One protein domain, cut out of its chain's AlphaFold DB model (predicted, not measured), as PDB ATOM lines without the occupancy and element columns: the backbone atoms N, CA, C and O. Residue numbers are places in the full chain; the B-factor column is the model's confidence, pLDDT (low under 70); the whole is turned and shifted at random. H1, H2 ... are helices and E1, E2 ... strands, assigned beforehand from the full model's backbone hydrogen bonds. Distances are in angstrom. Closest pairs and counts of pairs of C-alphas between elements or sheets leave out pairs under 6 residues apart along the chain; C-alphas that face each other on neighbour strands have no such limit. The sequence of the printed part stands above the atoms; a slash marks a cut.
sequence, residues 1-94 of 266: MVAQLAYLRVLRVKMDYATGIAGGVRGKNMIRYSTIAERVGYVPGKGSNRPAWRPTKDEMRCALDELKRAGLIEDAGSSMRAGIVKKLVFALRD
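This is residues 1 to 94 of the 266 residues of the protein "DnaT domain-containing protein" of Thiotrichaceae bacterium (UniProt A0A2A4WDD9). With little regular structure, three short helices, each about perpendicular to the others, form a small core, with an antiparallel hairpin, E1 - E2, towards one end and residues 41 to 56 looping far out at the other. The printed part has 94 residues, 37 in named elements, H1 H2 H3 E1 E2, mostly helix; it is compact, radius of gyration of the C-alphas 13.8 A, spanning 43 by 26 by 26 A.

Start at H1, residues 2 to 11, which touches H2, residues 33 to 40, at 81 degrees; the closest C-alphas, Leu 5 and Val 40, are 5.9 A apart. H3, residues 57 to 69, touches H1 at 86 degrees, closest at C-alphas 3 and 63, 4.4 A. Every helix O i to N i+4 pair is within hydrogen-bond range. Between E1, residues 73 to 75, and E2, residues 86 to 88, N 74 and O 87 are within hydrogen-bond range, 2.8 A.

Find C-alpha 2 at (-11.661, -27.115, 33.250), where H1 begins, 12.5 A long; H2 spans 10.5 A, H3 18.4 A, E1 6.9 A and E2 6.4 A, and E2 ends at C-alpha 88 at (-13.923, -40.318, 23.186).

The printed part has no cut. Links H1 to H2 and H2 to H3 are long. Residues 25, 26 and 94 have pLDDT under 70.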
ATOM      1  N   MET A   1      -9.998 -24.139  30.507       80.75
ATOM      2  CA  MET A   1      -9.065 -25.085  31.185       80.75
ATOM      3  C   MET A   1      -9.761 -26.245  31.905       80.75
ATOM      4  O   MET A   1      -9.240 -27.354  31.860       80.75
ATOM      5  N   VAL A   2     -10.923 -26.044  32.541       92.56
ATOM      6  CA  VAL A   2     -11.661 -27.115  33.250       92.56
ATOM      7  C   VAL A   2     -11.971 -28.316  32.343       92.56
ATOM      8  O   VAL A   2     -11.759 -29.456  32.754       92.56
ATOM      9  N   ALA A   3     -12.370 -28.067  31.091       93.62
ATOM     10  CA  ALA A   3     -12.629 -29.086  30.070       93.62
ATOM     11  C   ALA A   3     -11.445 -30.044  29.843       93.62
ATOM     12  O   ALA A   3     -11.601 -31.262  29.912       93.62
ATOM     13  N   GLN A   4     -10.237 -29.511  29.656       94.25
ATOM     14  CA  GLN A   4      -9.029 -30.318  29.443       94.25
ATOM     15  C   GLN A   4      -8.709 -31.200  30.659       94.25
ATOM     16  O   GLN A   4      -8.402 -32.383  30.510       94.25
ATOM     17  N   LEU A   5      -8.828 -30.649  31.873       94.25
ATOM     18  CA  LEU A   5      -8.614 -31.409  33.106       94.25
ATOM     19  C   LEU A   5      -9.669 -32.506  33.284       94.25
ATOM     20  O   LEU A   5      -9.321 -33.618  33.678       94.25
ATOM     21  N   ALA A   6     -10.933 -32.221  32.965       94.06
ATOM     22  CA  ALA A   6     -12.015 -33.201  32.998       94.06
ATOM     23  C   ALA A   6     -11.741 -34.370  32.038       94.06
ATOM     24  O   ALA A   6     -11.887 -35.538  32.414       94.06
ATOM     25  N   TYR A   7     -11.283 -34.050  30.824       94.25
ATOM     26  CA  TYR A   7     -10.918 -35.036  29.815       94.25
ATOM     27  C   TYR A   7      -9.760 -35.923  30.283       94.25
ATOM     28  O   TYR A   7      -9.896 -37.144  30.335       94.25
ATOM     29  N   LEU A   8      -8.636 -35.323  30.687       92.81
ATOM     30  CA  LEU A   8      -7.414 -36.061  31.015       92.81
ATOM     31  C   LEU A   8      -7.499 -36.814  32.345       92.81
ATOM     32  O   LEU A   8      -7.068 -37.961  32.420       92.81
ATOM     33  N   ARG A   9      -8.049 -36.196  33.397       92.44
ATOM     34  CA  ARG A   9      -8.036 -36.784  34.748       92.44
ATOM     35  C   ARG A   9      -9.171 -37.763  35.001       92.44
ATOM     36  O   ARG A   9      -9.061 -38.578  35.916       92.44
ATOM     37  N   VAL A  10     -10.271 -37.660  34.253       93.38
ATOM     38  CA  VAL A  10     -11.475 -38.455  34.530       93.38
ATOM     39  C   VAL A  10     -11.896 -39.271  33.330       93.38
ATOM     40  O   VAL A  10     -11.877 -40.495  33.426       93.38
ATOM     41  N   LEU A  11     -12.252 -38.626  32.217       93.25
ATOM     42  CA  LEU A  11     -12.805 -39.342  31.066       93.25
ATOM     43  C   LEU A  11     -11.797 -40.345  30.499       93.25
ATOM     44  O   LEU A  11     -12.120 -41.520  30.382       93.25
ATOM     45  N   ARG A  12     -10.552 -39.922  30.257       91.19
ATOM     46  CA  ARG A  12      -9.506 -40.787  29.695       91.19
ATOM     47  C   ARG A  12      -9.094 -41.917  30.638       91.19
ATOM     48  O   ARG A  12      -8.876 -43.037  30.198       91.19
ATOM     49  N   VAL A  13      -9.041 -41.651  31.944       89.31
ATOM     50  CA  VAL A  13      -8.696 -42.661  32.965       89.31
ATOM     51  C   VAL A  13      -9.797 -43.715  33.125       89.31
ATOM     52  O   VAL A  13      -9.519 -44.854  33.487       89.31
ATOM     53  N   LYS A  14     -11.056 -43.333  32.894       89.56
ATOM     54  CA  LYS A  14     -12.235 -44.201  33.025       89.56
ATOM     55  C   LYS A  14     -12.740 -44.735  31.685       89.56
ATOM     56  O   LYS A  14     -13.798 -45.360  31.659       89.56
ATOM     57  N   MET A  15     -12.017 -44.468  30.603       91.06
ATOM     58  CA  MET A  15     -12.338 -44.970  29.279       91.06
ATOM     59  C   MET A  15     -11.998 -46.452  29.199       91.06
ATOM     60  O   MET A  15     -10.901 -46.873  29.566       91.06
ATOM     61  N   ASP A  16     -12.933 -47.237  28.692       88.06
ATOM     62  CA  ASP A  16     -12.641 -48.565  28.191       88.06
ATOM     63  C   ASP A  16     -11.948 -48.433  26.829       88.06
ATOM     64  O   ASP A  16     -12.535 -47.945  25.863       88.06
ATOM     65  N   TYR A  17     -10.680 -48.838  26.758       87.25
ATOM     66  CA  TYR A  17      -9.859 -48.726  25.552       87.25
ATOM     67  C   TYR A  17     -10.331 -49.645  24.423       87.25
ATOM     68  O   TYR A  17     -10.100 -49.319  23.263       87.25
ATOM     69  N   ALA A  18     -11.048 -50.735  24.722       83.31
ATOM     70  CA  ALA A  18     -11.602 -51.597  23.680       83.31
ATOM     71  C   ALA A  18     -12.719 -50.884  22.901       83.31
ATOM     72  O   ALA A  18     -12.775 -50.944  21.672       83.31
ATOM     73  N   THR A  19     -13.589 -50.163  23.612       85.31
ATOM     74  CA  THR A  19     -14.778 -49.517  23.035       85.31
ATOM     75  C   THR A  19     -14.585 -48.022  22.755       85.31
ATOM     76  O   THR A  19     -15.294 -47.437  21.932       85.31
ATOM     77  N   GLY A  20     -13.607 -47.382  23.398       89.38
ATOM     78  CA  GLY A  20     -13.427 -45.928  23.396       89.38
ATOM     79  C   GLY A  20     -14.514 -45.183  24.179       89.38
ATOM     80  O   GLY A  20     -14.733 -43.994  23.944       89.38
ATOM     81  N   ILE A  21     -15.238 -45.867  25.071       91.75
ATOM     82  CA  ILE A  21     -16.341 -45.292  25.852       91.75
ATOM     83  C   ILE A  21     -15.878 -45.058  27.291       91.75
ATOM     84  O   ILE A  21     -15.359 -45.954  27.947       91.75
ATOM     85  N   ALA A  22     -16.084 -43.844  27.795       91.69
ATOM     86  CA  ALA A  22     -15.885 -43.474  29.188       91.69
ATOM     87  C   ALA A  22     -17.233 -43.343  29.901       91.69
ATOM     88  O   ALA A  22     -18.115 -42.602  29.462       91.69
ATOM     89  N   GLY A  23     -17.379 -44.028  31.034       88.19
ATOM     90  CA  GLY A  23     -18.651 -44.131  31.751       88.19
ATOM     91  C   GLY A  23     -19.227 -45.545  31.706       88.19
ATOM     92  O   GLY A  23     -18.685 -46.430  31.051       88.19
ATOM     93  N   GLY A  24     -20.326 -45.789  32.418       82.25
ATOM     94  CA  GLY A  24     -20.977 -47.099  32.408       82.25
ATOM     95  C   GLY A  24     -22.112 -47.222  33.416       82.25
ATOM     96  O   GLY A  24     -22.178 -46.485  34.399       82.25
ATOM     97  N   VAL A  25     -22.997 -48.193  33.175       68.94
ATOM     98  CA  VAL A  25     -24.315 -48.286  33.825       68.94
ATOM     99  C   VAL A  25     -24.251 -48.669  35.314       68.94
ATOM    100  O   VAL A  25     -25.251 -48.523  36.011       68.94
ATOM    101  N   ARG A  26     -23.102 -49.114  35.846       68.62
ATOM    102  CA  ARG A  26     -22.866 -49.383  37.282       68.62
ATOM    103  C   ARG A  26     -21.370 -49.561  37.581       68.62
ATOM    104  O   ARG A  26     -20.571 -49.838  36.692       68.62
ATOM    105  N   GLY A  27     -21.007 -49.471  38.863       74.81
ATOM    106  CA  GLY A  27     -19.699 -49.900  39.377       74.81
ATOM    107  C   GLY A  27     -18.573 -48.872  39.230       74.81
ATOM    108  O   GLY A  27     -18.808 -47.664  39.219       74.81
ATOM    109  N   LYS A  28     -17.328 -49.361  39.132       77.44
ATOM    110  CA  LYS A  28     -16.090 -48.552  39.132       77.44
ATOM    111  C   LYS A  28     -16.022 -47.525  37.992       77.44
ATOM    112  O   LYS A  28     -15.300 -46.533  38.125       77.44
ATOM    113  N   ASN A  29     -16.762 -47.746  36.908       82.62
ATOM    114  CA  ASN A  29     -16.724 -46.919  35.700       82.62
ATOM    115  C   ASN A  29     -17.865 -45.894  35.626       82.62
ATOM    116  O   ASN A  29     -17.887 -45.098  34.696       82.62
ATOM    117  N   MET A  30     -18.784 -45.858  36.598       88.25
ATOM    118  CA  MET A  30     -19.839 -44.841  36.630       88.25
ATOM    119  C   MET A  30     -19.239 -43.454  36.905       88.25
ATOM    120  O   MET A  30     -18.548 -43.252  37.907       88.25
ATOM    121  N   ILE A  31     -19.549 -42.481  36.046       92.69
ATOM    122  CA  ILE A  31     -19.074 -41.098  36.170       92.69
ATOM    123  C   ILE A  31     -20.256 -40.185  36.510       92.69
ATOM    124  O   ILE A  31     -21.304 -40.219  35.866       92.69
ATOM    125  N   ARG A  32     -20.084 -39.344  37.533       92.62
ATOM    126  CA  ARG A  32     -21.048 -38.309  37.941       92.62
ATOM    127  C   ARG A  32     -20.366 -36.944  37.960       92.62
ATOM    128  O   ARG A  32     -19.176 -36.862  38.245       92.62
ATOM    129  N   TYR A  33     -21.130 -35.867  37.761       92.88
ATOM    130  CA  TYR A  33     -20.607 -34.492  37.802       92.88
ATOM    131  C   TYR A  33     -19.849 -34.169  39.098       92.88
ATOM    132  O   TYR A  33     -18.795 -33.542  39.056       92.88
ATOM    133  N   SER A  34     -20.338 -34.651  40.246       92.00
ATOM    134  CA  SER A  34     -19.677 -34.469  41.546       92.00
ATOM    135  C   SER A  34     -18.289 -35.109  41.601       92.00
ATOM    136  O   SER A  34     -17.363 -34.511  42.148       92.00
ATOM    137  N   THR A  35     -18.146 -36.297  41.006       91.69
ATOM    138  CA  THR A  35     -16.882 -37.037  40.916       91.69
ATOM    139  C   THR A  35     -15.900 -36.332  39.988       91.69
ATOM    140  O   THR A  35     -14.712 -36.273  40.292       91.69
ATOM    141  N   ILE A  36     -16.379 -35.757  38.876       93.56
ATOM    142  CA  ILE A  36     -15.506 -34.988  37.984       93.56
ATOM    143  C   ILE A  36     -15.003 -33.727  38.697       93.56
ATOM    144  O   ILE A  36     -13.798 -33.487  38.726       93.56
ATOM    145  N   ALA A  37     -15.895 -32.976  39.351       94.19
ATOM    146  CA  ALA A  37     -15.531 -31.779  40.108       94.19
ATOM    147  C   ALA A  37     -14.492 -32.063  41.207       94.19
ATOM    148  O   ALA A  37     -13.577 -31.273  41.415       94.19
ATOM    149  N   GLU A  38     -14.605 -33.200  41.900       92.44
ATOM    150  CA  GLU A  38     -13.633 -33.622  42.919       92.44
ATOM    151  C   GLU A  38     -12.239 -33.878  42.333       92.44
ATOM    152  O   GLU A  38     -11.239 -33.449  42.895       92.44
ATOM    153  N   ARG A  39     -12.169 -34.549  41.180       92.81
ATOM    154  CA  ARG A  39     -10.904 -34.918  40.520       92.81
ATOM    155  C   ARG A  39     -10.236 -33.751  39.790       92.81
ATOM    156  O   ARG A  39      -9.018 -33.750  39.595       92.81
ATOM    157  N   VAL A  40     -11.030 -32.786  39.336       94.12
ATOM    158  CA  VAL A  40     -10.540 -31.584  38.650       94.12
ATOM    159  C   VAL A  40     -10.125 -30.503  39.646       94.12
ATOM    160  O   VAL A  40      -9.175 -29.772  39.367       94.12
ATOM    161  N   GLY A  41     -10.788 -30.436  40.805       91.69
ATOM    162  CA  GLY A  41     -10.461 -29.500  41.874       91.69
ATOM    163  C   GLY A  41      -9.013 -29.604  42.360       91.69
ATOM    164  O   GLY A  41      -8.341 -30.628  42.225       91.69
ATOM    165  N   TYR A  42      -8.535 -28.503  42.923       91.69
ATOM    166  CA  TYR A  42      -7.228 -28.371  43.539       91.69
ATOM    167  C   TYR A  42      -7.379 -28.296  45.059       91.69
ATOM    168  O   TYR A  42      -8.036 -27.395  45.588       91.69
ATOM    169  N   VAL A  43      -6.738 -29.239  45.749       90.75
ATOM    170  CA  VAL A  43      -6.631 -29.257  47.209       90.75
ATOM    171  C   VAL A  43      -5.178 -28.936  47.569       90.75
ATOM    172  O   VAL A  43      -4.290 -29.705  47.195       90.75
ATOM    173  N   PRO A  44      -4.902 -27.804  48.240       90.44
ATOM    174  CA  PRO A  44      -3.549 -27.449  48.643       90.44
ATOM    175  C   PRO A  44      -3.025 -28.434  49.693       90.44
ATOM    176  O   PRO A  44      -3.766 -28.904  50.558       90.44
ATOM    177  N   GLY A  45      -1.728 -28.733  49.626       90.25
ATOM    178  CA  GLY A  45      -1.048 -29.507  50.663       90.25
ATOM    179  C   GLY A  45      -0.976 -28.748  51.991       90.25
ATOM    180  O   GLY A  45      -1.107 -27.523  52.039       90.25
ATOM    181  N   LYS A  46      -0.732 -29.476  53.084       87.94
ATOM    182  CA  LYS A  46      -0.548 -28.885  54.415       87.94
ATOM    183  C   LYS A  46       0.579 -27.839  54.375       87.94
ATOM    184  O   LYS A  46       1.677 -28.146  53.926       87.94
ATOM    185  N   GLY A  47       0.298 -26.617  54.834       89.62
ATOM    186  CA  GLY A  47       1.258 -25.502  54.846       89.62
ATOM    187  C   GLY A  47       1.336 -24.675  53.554       89.62
ATOM    188  O   GLY A  47       2.143 -23.755  53.477       89.62
ATOM    189  N   SER A  48       0.512 -24.962  52.539       89.69
ATOM    190  CA  SER A  48       0.412 -24.119  51.340       89.69
ATOM    191  C   SER A  48      -0.532 -22.935  51.567       89.69
ATOM    192  O   SER A  48      -1.681 -23.126  51.950       89.69
ATOM    193  N   ASN A  49      -0.094 -21.733  51.185       88.25
ATOM    194  CA  ASN A  49      -0.914 -20.512  51.204       88.25
ATOM    195  C   ASN A  49      -1.827 -20.357  49.974       88.25
ATOM    196  O   ASN A  49      -2.558 -19.377  49.856       88.25
ATOM    197  N   ARG A  50      -1.775 -21.292  49.015       90.38
ATOM    198  CA  ARG A  50      -2.648 -21.250  47.834       90.38
ATOM    199  C   ARG A  50      -4.086 -21.620  48.214       90.38
ATOM    200  O   ARG A  50      -4.262 -22.624  48.906       90.38
ATOM    201  N   PRO A  51      -5.098 -20.888  47.718       89.38
ATOM    202  CA  PRO A  51      -6.489 -21.204  48.007       89.38
ATOM    203  C   PRO A  51      -6.888 -22.548  47.387       89.38
ATOM    204  O   PRO A  51      -6.461 -22.899  46.284       89.38
ATOM    205  N   ALA A  52      -7.729 -23.296  48.102       90.12
ATOM    206  CA  ALA A  52      -8.414 -24.448  47.534       90.12
ATOM    207  C   ALA A  52      -9.417 -23.977  46.480       90.12
ATOM    208  O   ALA A  52     -10.091 -22.963  46.658       90.12
ATOM    209  N   TRP A  53      -9.531 -24.724  45.389       93.25
ATOM    210  CA  TRP A  53     -10.459 -24.397  44.314       93.25
ATOM    211  C   TRP A  53     -11.137 -25.663  43.810       93.25
ATOM    212  O   TRP A  53     -10.491 -26.691  43.614       93.25
ATOM    213  N   ARG A  54     -12.450 -25.602  43.584       93.00
ATOM    214  CA  ARG A  54     -13.230 -26.735  43.090       93.00
ATOM    215  C   ARG A  54     -14.286 -26.247  42.096       93.00
ATOM    216  O   ARG A  54     -15.052 -25.361  42.466       93.00
ATOM    217  N   PRO A  55     -14.378 -26.852  40.896       93.94
ATOM    218  CA  PRO A  55     -15.436 -26.528  39.953       93.94
ATOM    219  C   PRO A  55     -16.825 -26.827  40.516       93.94
ATOM    220  O   PRO A  55     -17.043 -27.850  41.179       93.94
ATOM    221  N   THR A  56     -17.786 -25.977  40.180       94.56
ATOM    222  CA  THR A  56     -19.209 -26.236  40.413       94.56
ATOM    223  C   THR A  56     -19.745 -27.280  39.426       94.56
ATOM    224  O   THR A  56     -19.129 -27.595  38.406       94.56
ATOM    225  N   LYS A  57     -20.922 -27.854  39.709       92.56
ATOM    226  CA  LYS A  57     -21.550 -28.822  38.789       92.56
ATOM    227  C   LYS A  57     -21.914 -28.184  37.446       92.56
ATOM    228  O   LYS A  57     -21.833 -28.874  36.435       92.56
ATOM    229  N   ASP A  58     -22.295 -26.910  37.435       93.19
ATOM    230  CA  ASP A  58     -22.653 -26.185  36.213       93.19
ATOM    231  C   ASP A  58     -21.431 -25.898  35.347       93.19
ATOM    232  O   ASP A  58     -21.452 -26.196  34.157       93.19
ATOM    233  N   GLU A  59     -20.316 -25.476  35.949       94.19
ATOM    234  CA  GLU A  59     -19.037 -25.373  35.234       94.19
ATOM    235  C   GLU A  59     -18.619 -26.716  34.631       94.19
ATOM    236  O   GLU A  59     -18.098 -26.759  33.518       94.19
ATOM    237  N   MET A  60     -18.894 -27.829  35.322       95.00
ATOM    238  CA  MET A  60     -18.631 -29.155  34.769       95.00
ATOM    239  C   MET A  60     -19.541 -29.512  33.590       95.00
ATOM    240  O   MET A  60     -19.079 -30.189  32.674       95.00
ATOM    241  N   ARG A  61     -20.809 -29.081  33.594       93.88
ATOM    242  CA  ARG A  61     -21.716 -29.251  32.445       93.88
ATOM    243  C   ARG A  61     -21.205 -28.453  31.249       93.88
ATOM    244  O   ARG A  61     -20.947 -29.054  30.210       93.88
ATOM    245  N   CYS A  62     -20.919 -27.165  31.443       95.75
ATOM    246  CA  CYS A  62     -20.343 -26.303  30.409       95.75
ATOM    247  C   CYS A  62     -19.021 -26.861  29.861       95.75
ATOM    248  O   CYS A  62     -18.803 -26.858  28.656       95.75
ATOM    249  N   ALA A  63     -18.158 -27.398  30.728       95.25
ATOM    250  CA  ALA A  63     -16.893 -28.003  30.323       95.25
ATOM    251  C   ALA A  63     -17.077 -29.274  29.472       95.25
ATOM    252  O   ALA A  63     -16.294 -29.517  28.556       95.25
ATOM    253  N   LEU A  64     -18.094 -30.102  29.750       94.31
ATOM    254  CA  LEU A  64     -18.413 -31.248  28.891       94.31
ATOM    255  C   LEU A  64     -19.030 -30.806  27.561       94.31
ATOM    256  O   LEU A  64     -18.724 -31.402  26.531       94.31
ATOM    257  N   ASP A  65     -19.849 -29.758  27.567       94.69
ATOM    258  CA  ASP A  65     -20.395 -29.190  26.335       94.69
ATOM    259  C   ASP A  65     -19.292 -28.568  25.467       94.69
ATOM    260  O   ASP A  65     -19.301 -28.749  24.253       94.69
ATOM    261  N   GLU A  66     -18.284 -27.927  26.066       95.44
ATOM    262  CA  GLU A  66     -17.083 -27.442  25.370       95.44
ATOM    263  C   GLU A  66     -16.333 -28.595  24.679       95.44
ATOM    264  O   GLU A  66     -16.020 -28.508  23.492       95.44
ATOM    265  N   LEU A  67     -16.117 -29.716  25.379       94.19
ATOM    266  CA  LEU A  67     -15.490 -30.911  24.794       94.19
ATOM    267  C   LEU A  67     -16.323 -31.517  23.657       94.19
ATOM    268  O   LEU A  67     -15.754 -32.020  22.686       94.19
ATOM    269  N   LYS A  68     -17.655 -31.480  23.776       94.69
ATOM    270  CA  LYS A  68     -18.574 -31.944  22.730       94.69
ATOM    271  C   LYS A  68     -18.500 -31.040  21.502       94.69
ATOM    272  O   LYS A  68     -18.377 -31.536  20.389       94.69
ATOM    273  N   ARG A  69     -18.508 -29.717  21.698       93.38
ATOM    274  CA  ARG A  69     -18.361 -28.727  20.617       93.38
ATOM    275  C   ARG A  69     -17.013 -28.828  19.913       93.38
ATOM    276  O   ARG A  69     -16.954 -28.632  18.708       93.38
ATOM    277  N   ALA A  70     -15.955 -29.168  20.644       92.88
ATOM    278  CA  ALA A  70     -14.632 -29.413  20.081       92.88
ATOM    279  C   ALA A  70     -14.507 -30.774  19.361       92.88
ATOM    280  O   ALA A  70     -13.457 -31.064  18.794       92.88
ATOM    281  N   GLY A  71     -15.539 -31.626  19.400       92.25
ATOM    282  CA  GLY A  71     -15.530 -32.949  18.769       92.25
ATOM    283  C   GLY A  71     -14.685 -33.996  19.500       92.25
ATOM    284  O   GLY A  71     -14.467 -35.082  18.972       92.25
ATOM    285  N   LEU A  72     -14.206 -33.714  20.719       92.69
ATOM    286  CA  LEU A  72     -13.419 -34.680  21.497       92.69
ATOM    287  C   LEU A  72     -14.292 -35.786  22.091       92.69
ATOM    288  O   LEU A  72     -13.799 -36.894  22.328       92.69
ATOM    289  N   ILE A  73     -15.563 -35.479  22.366       94.75
ATOM    290  CA  ILE A  73     -16.504 -36.417  22.971       94.75
ATOM    291  C   ILE A  73     -17.861 -36.426  22.268       94.75
ATOM    292  O   ILE A  73     -18.386 -35.388  21.875       94.75
ATOM    293  N   GLU A  74     -18.467 -37.606  22.217       93.81
ATOM    294  CA  GLU A  74     -19.838 -37.840  21.768       93.81
ATOM    295  C   GLU A  74     -20.679 -38.409  22.913       93.81
ATOM    296  O   GLU A  74     -20.166 -39.074  23.817       93.81
ATOM    297  N   ASP A  75     -21.986 -38.165  22.885       91.06
ATOM    298  CA  ASP A  75     -22.917 -38.823  23.799       91.06
ATOM    299  C   ASP A  75     -23.089 -40.295  23.418       91.06
ATOM    300  O   ASP A  75     -23.417 -40.612  22.281       91.06
ATOM    301  N   ALA A  76     -22.892 -41.197  24.384       88.25
ATOM    302  CA  ALA A  76     -22.968 -42.646  24.178       88.25
ATOM    303  C   ALA A  76     -23.987 -43.310  25.124       88.25
ATOM    304  O   ALA A  76     -23.764 -44.406  25.628       88.25
ATOM    305  N   GLY A  77     -25.095 -42.614  25.411       85.56
ATOM    306  CA  GLY A  77     -26.143 -43.094  26.324       85.56
ATOM    307  C   GLY A  77     -26.076 -42.510  27.738       85.56
ATOM    308  O   GLY A  77     -26.423 -43.184  28.710       85.56
ATOM    309  N   SER A  78     -25.629 -41.255  27.872       87.12
ATOM    310  CA  SER A  78     -25.703 -40.526  29.144       87.12
ATOM    311  C   SER A  78     -27.151 -40.491  29.651       87.12
ATOM    312  O   SER A  78     -28.048 -40.033  28.952       87.12
ATOM    313  N   SER A  79     -27.393 -40.966  30.873       83.25
ATOM    314  CA  SER A  79     -28.730 -40.964  31.486       83.25
ATOM    315  C   SER A  79     -28.635 -40.811  33.000       83.25
ATOM    316  O   SER A  79     -27.594 -41.073  33.598       83.25
ATOM    317  N   MET A  80     -29.733 -40.445  33.667       75.69
ATOM    318  CA  MET A  80     -29.738 -40.347  35.134       75.69
ATOM    319  C   MET A  80     -29.353 -41.664  35.825       75.69
ATOM    320  O   MET A  80     -28.722 -41.645  36.879       75.69
ATOM    321  N   ARG A  81     -29.720 -42.808  35.230       77.19
ATOM    322  CA  ARG A  81     -29.427 -44.140  35.783       77.19
ATOM    323  C   ARG A  81     -28.020 -44.627  35.444       77.19
ATOM    324  O   ARG A  81     -27.418 -45.291  36.281       77.19
ATOM    325  N   ALA A  82     -27.509 -44.308  34.254       75.81
ATOM    326  CA  ALA A  82     -26.177 -44.722  33.806       75.81
ATOM    327  C   ALA A  82     -25.065 -43.717  34.159       75.81
ATOM    328  O   ALA A  82     -23.883 -44.027  34.039       75.81
ATOM    329  N   GLY A  83     -25.429 -42.513  34.604       87.00
ATOM    330  CA  GLY A  83     -24.492 -41.411  34.772       87.00
ATOM    331  C   GLY A  83     -24.040 -40.829  33.432       87.00
ATOM    332  O   GLY A  83     -24.733 -40.913  32.416       87.00
ATOM    333  N   ILE A  84     -22.871 -40.196  33.452       90.38
ATOM    334  CA  ILE A  84     -22.243 -39.594  32.277       90.38
ATOM    335  C   ILE A  84     -21.551 -40.709  31.493       90.38
ATOM    336  O   ILE A  84     -20.623 -41.337  32.006       90.38
ATOM    337  N   VAL A  85     -22.008 -40.935  30.262       92.06
ATOM    338  CA  VAL A  85     -21.453 -41.914  29.322       92.06
ATOM    339  C   VAL A  85     -21.120 -41.193  28.024       92.06
ATOM    340  O   VAL A  85     -22.007 -40.686  27.327       92.06
ATOM    341  N   LYS A  86     -19.823 -41.103  27.733       93.75
ATOM    342  CA  LYS A  86     -19.277 -40.340  26.613       93.75
ATOM    343  C   LYS A  86     -18.302 -41.205  25.827       93.75
ATOM    344  O   LYS A  86     -17.445 -41.858  26.413       93.75
ATOM    345  N   LYS A  87     -18.404 -41.186  24.506       93.56
ATOM    346  CA  LYS A  87     -17.433 -41.810  23.604       93.56
ATOM    347  C   LYS A  87     -16.336 -40.799  23.293       93.56
ATOM    348  O   LYS A  87     -16.645 -39.659  22.964       93.56
ATOM    349  N   LEU A  88     -15.073 -41.186  23.439       93.25
ATOM    350  CA  LEU A  88     -13.923 -40.318  23.186       93.25
ATOM    351  C   LEU A  88     -13.430 -40.585  21.764       93.25
ATOM    352  O   LEU A  88     -12.843 -41.630  21.492       93.25
ATOM    353  N   VAL A  89     -13.704 -39.650  20.856       87.50
ATOM    354  CA  VAL A  89     -13.566 -39.863  19.405       87.50
ATOM    355  C   VAL A  89     -12.102 -39.992  18.982       87.50
ATOM    356  O   VAL A  89     -11.764 -40.850  18.175       87.50
ATOM    357  N   PHE A  90     -11.225 -39.181  19.573       82.06
ATOM    358  CA  PHE A  90      -9.801 -39.118  19.221       82.06
ATOM    359  C   PHE A  90      -8.885 -39.853  20.201       82.06
ATOM    360  O   PHE A  90      -7.660 -39.739  20.123       82.06
ATOM    361  N   ALA A  91      -9.445 -40.567  21.177       80.12
ATOM    362  CA  ALA A  91      -8.620 -41.339  22.086       80.12
ATOM    363  C   ALA A  91      -8.132 -42.608  21.380       80.12
ATOM    364  O   ALA A  91      -8.929 -43.429  20.927       80.12
ATOM    365  N   LEU A  92      -6.809 -42.763  21.313       76.81
ATOM    366  CA  LEU A  92      -6.184 -43.987  20.838       76.81
ATOM    367  C   LEU A  92      -6.653 -45.172  21.694       76.81
ATOM    368  O   LEU A  92      -6.642 -45.114  22.926       76.81
ATOM    369  N   ARG A  93      -7.095 -46.231  21.013       75.62
ATOM    370  CA  ARG A  93      -7.632 -47.468  21.601       75.62
ATOM    371  C   ARG A  93      -6.545 -48.504  21.880       75.62
ATOM    372  O   ARG A  93      -6.856 -49.681  22.032       75.62
ATOM    373  N   ASP A  94      -5.286 -48.070  21.888       60.34
ATOM    374  CA  ASP A  94      -4.108 -48.929  21.835       60.34
ATOM    375  C   ASP A  94      -4.211 -50.049  22.874       60.34
ATOM    376  O   ASP A  94      -4.042 -49.846  24.076       60.34
TER     377      ASP A  94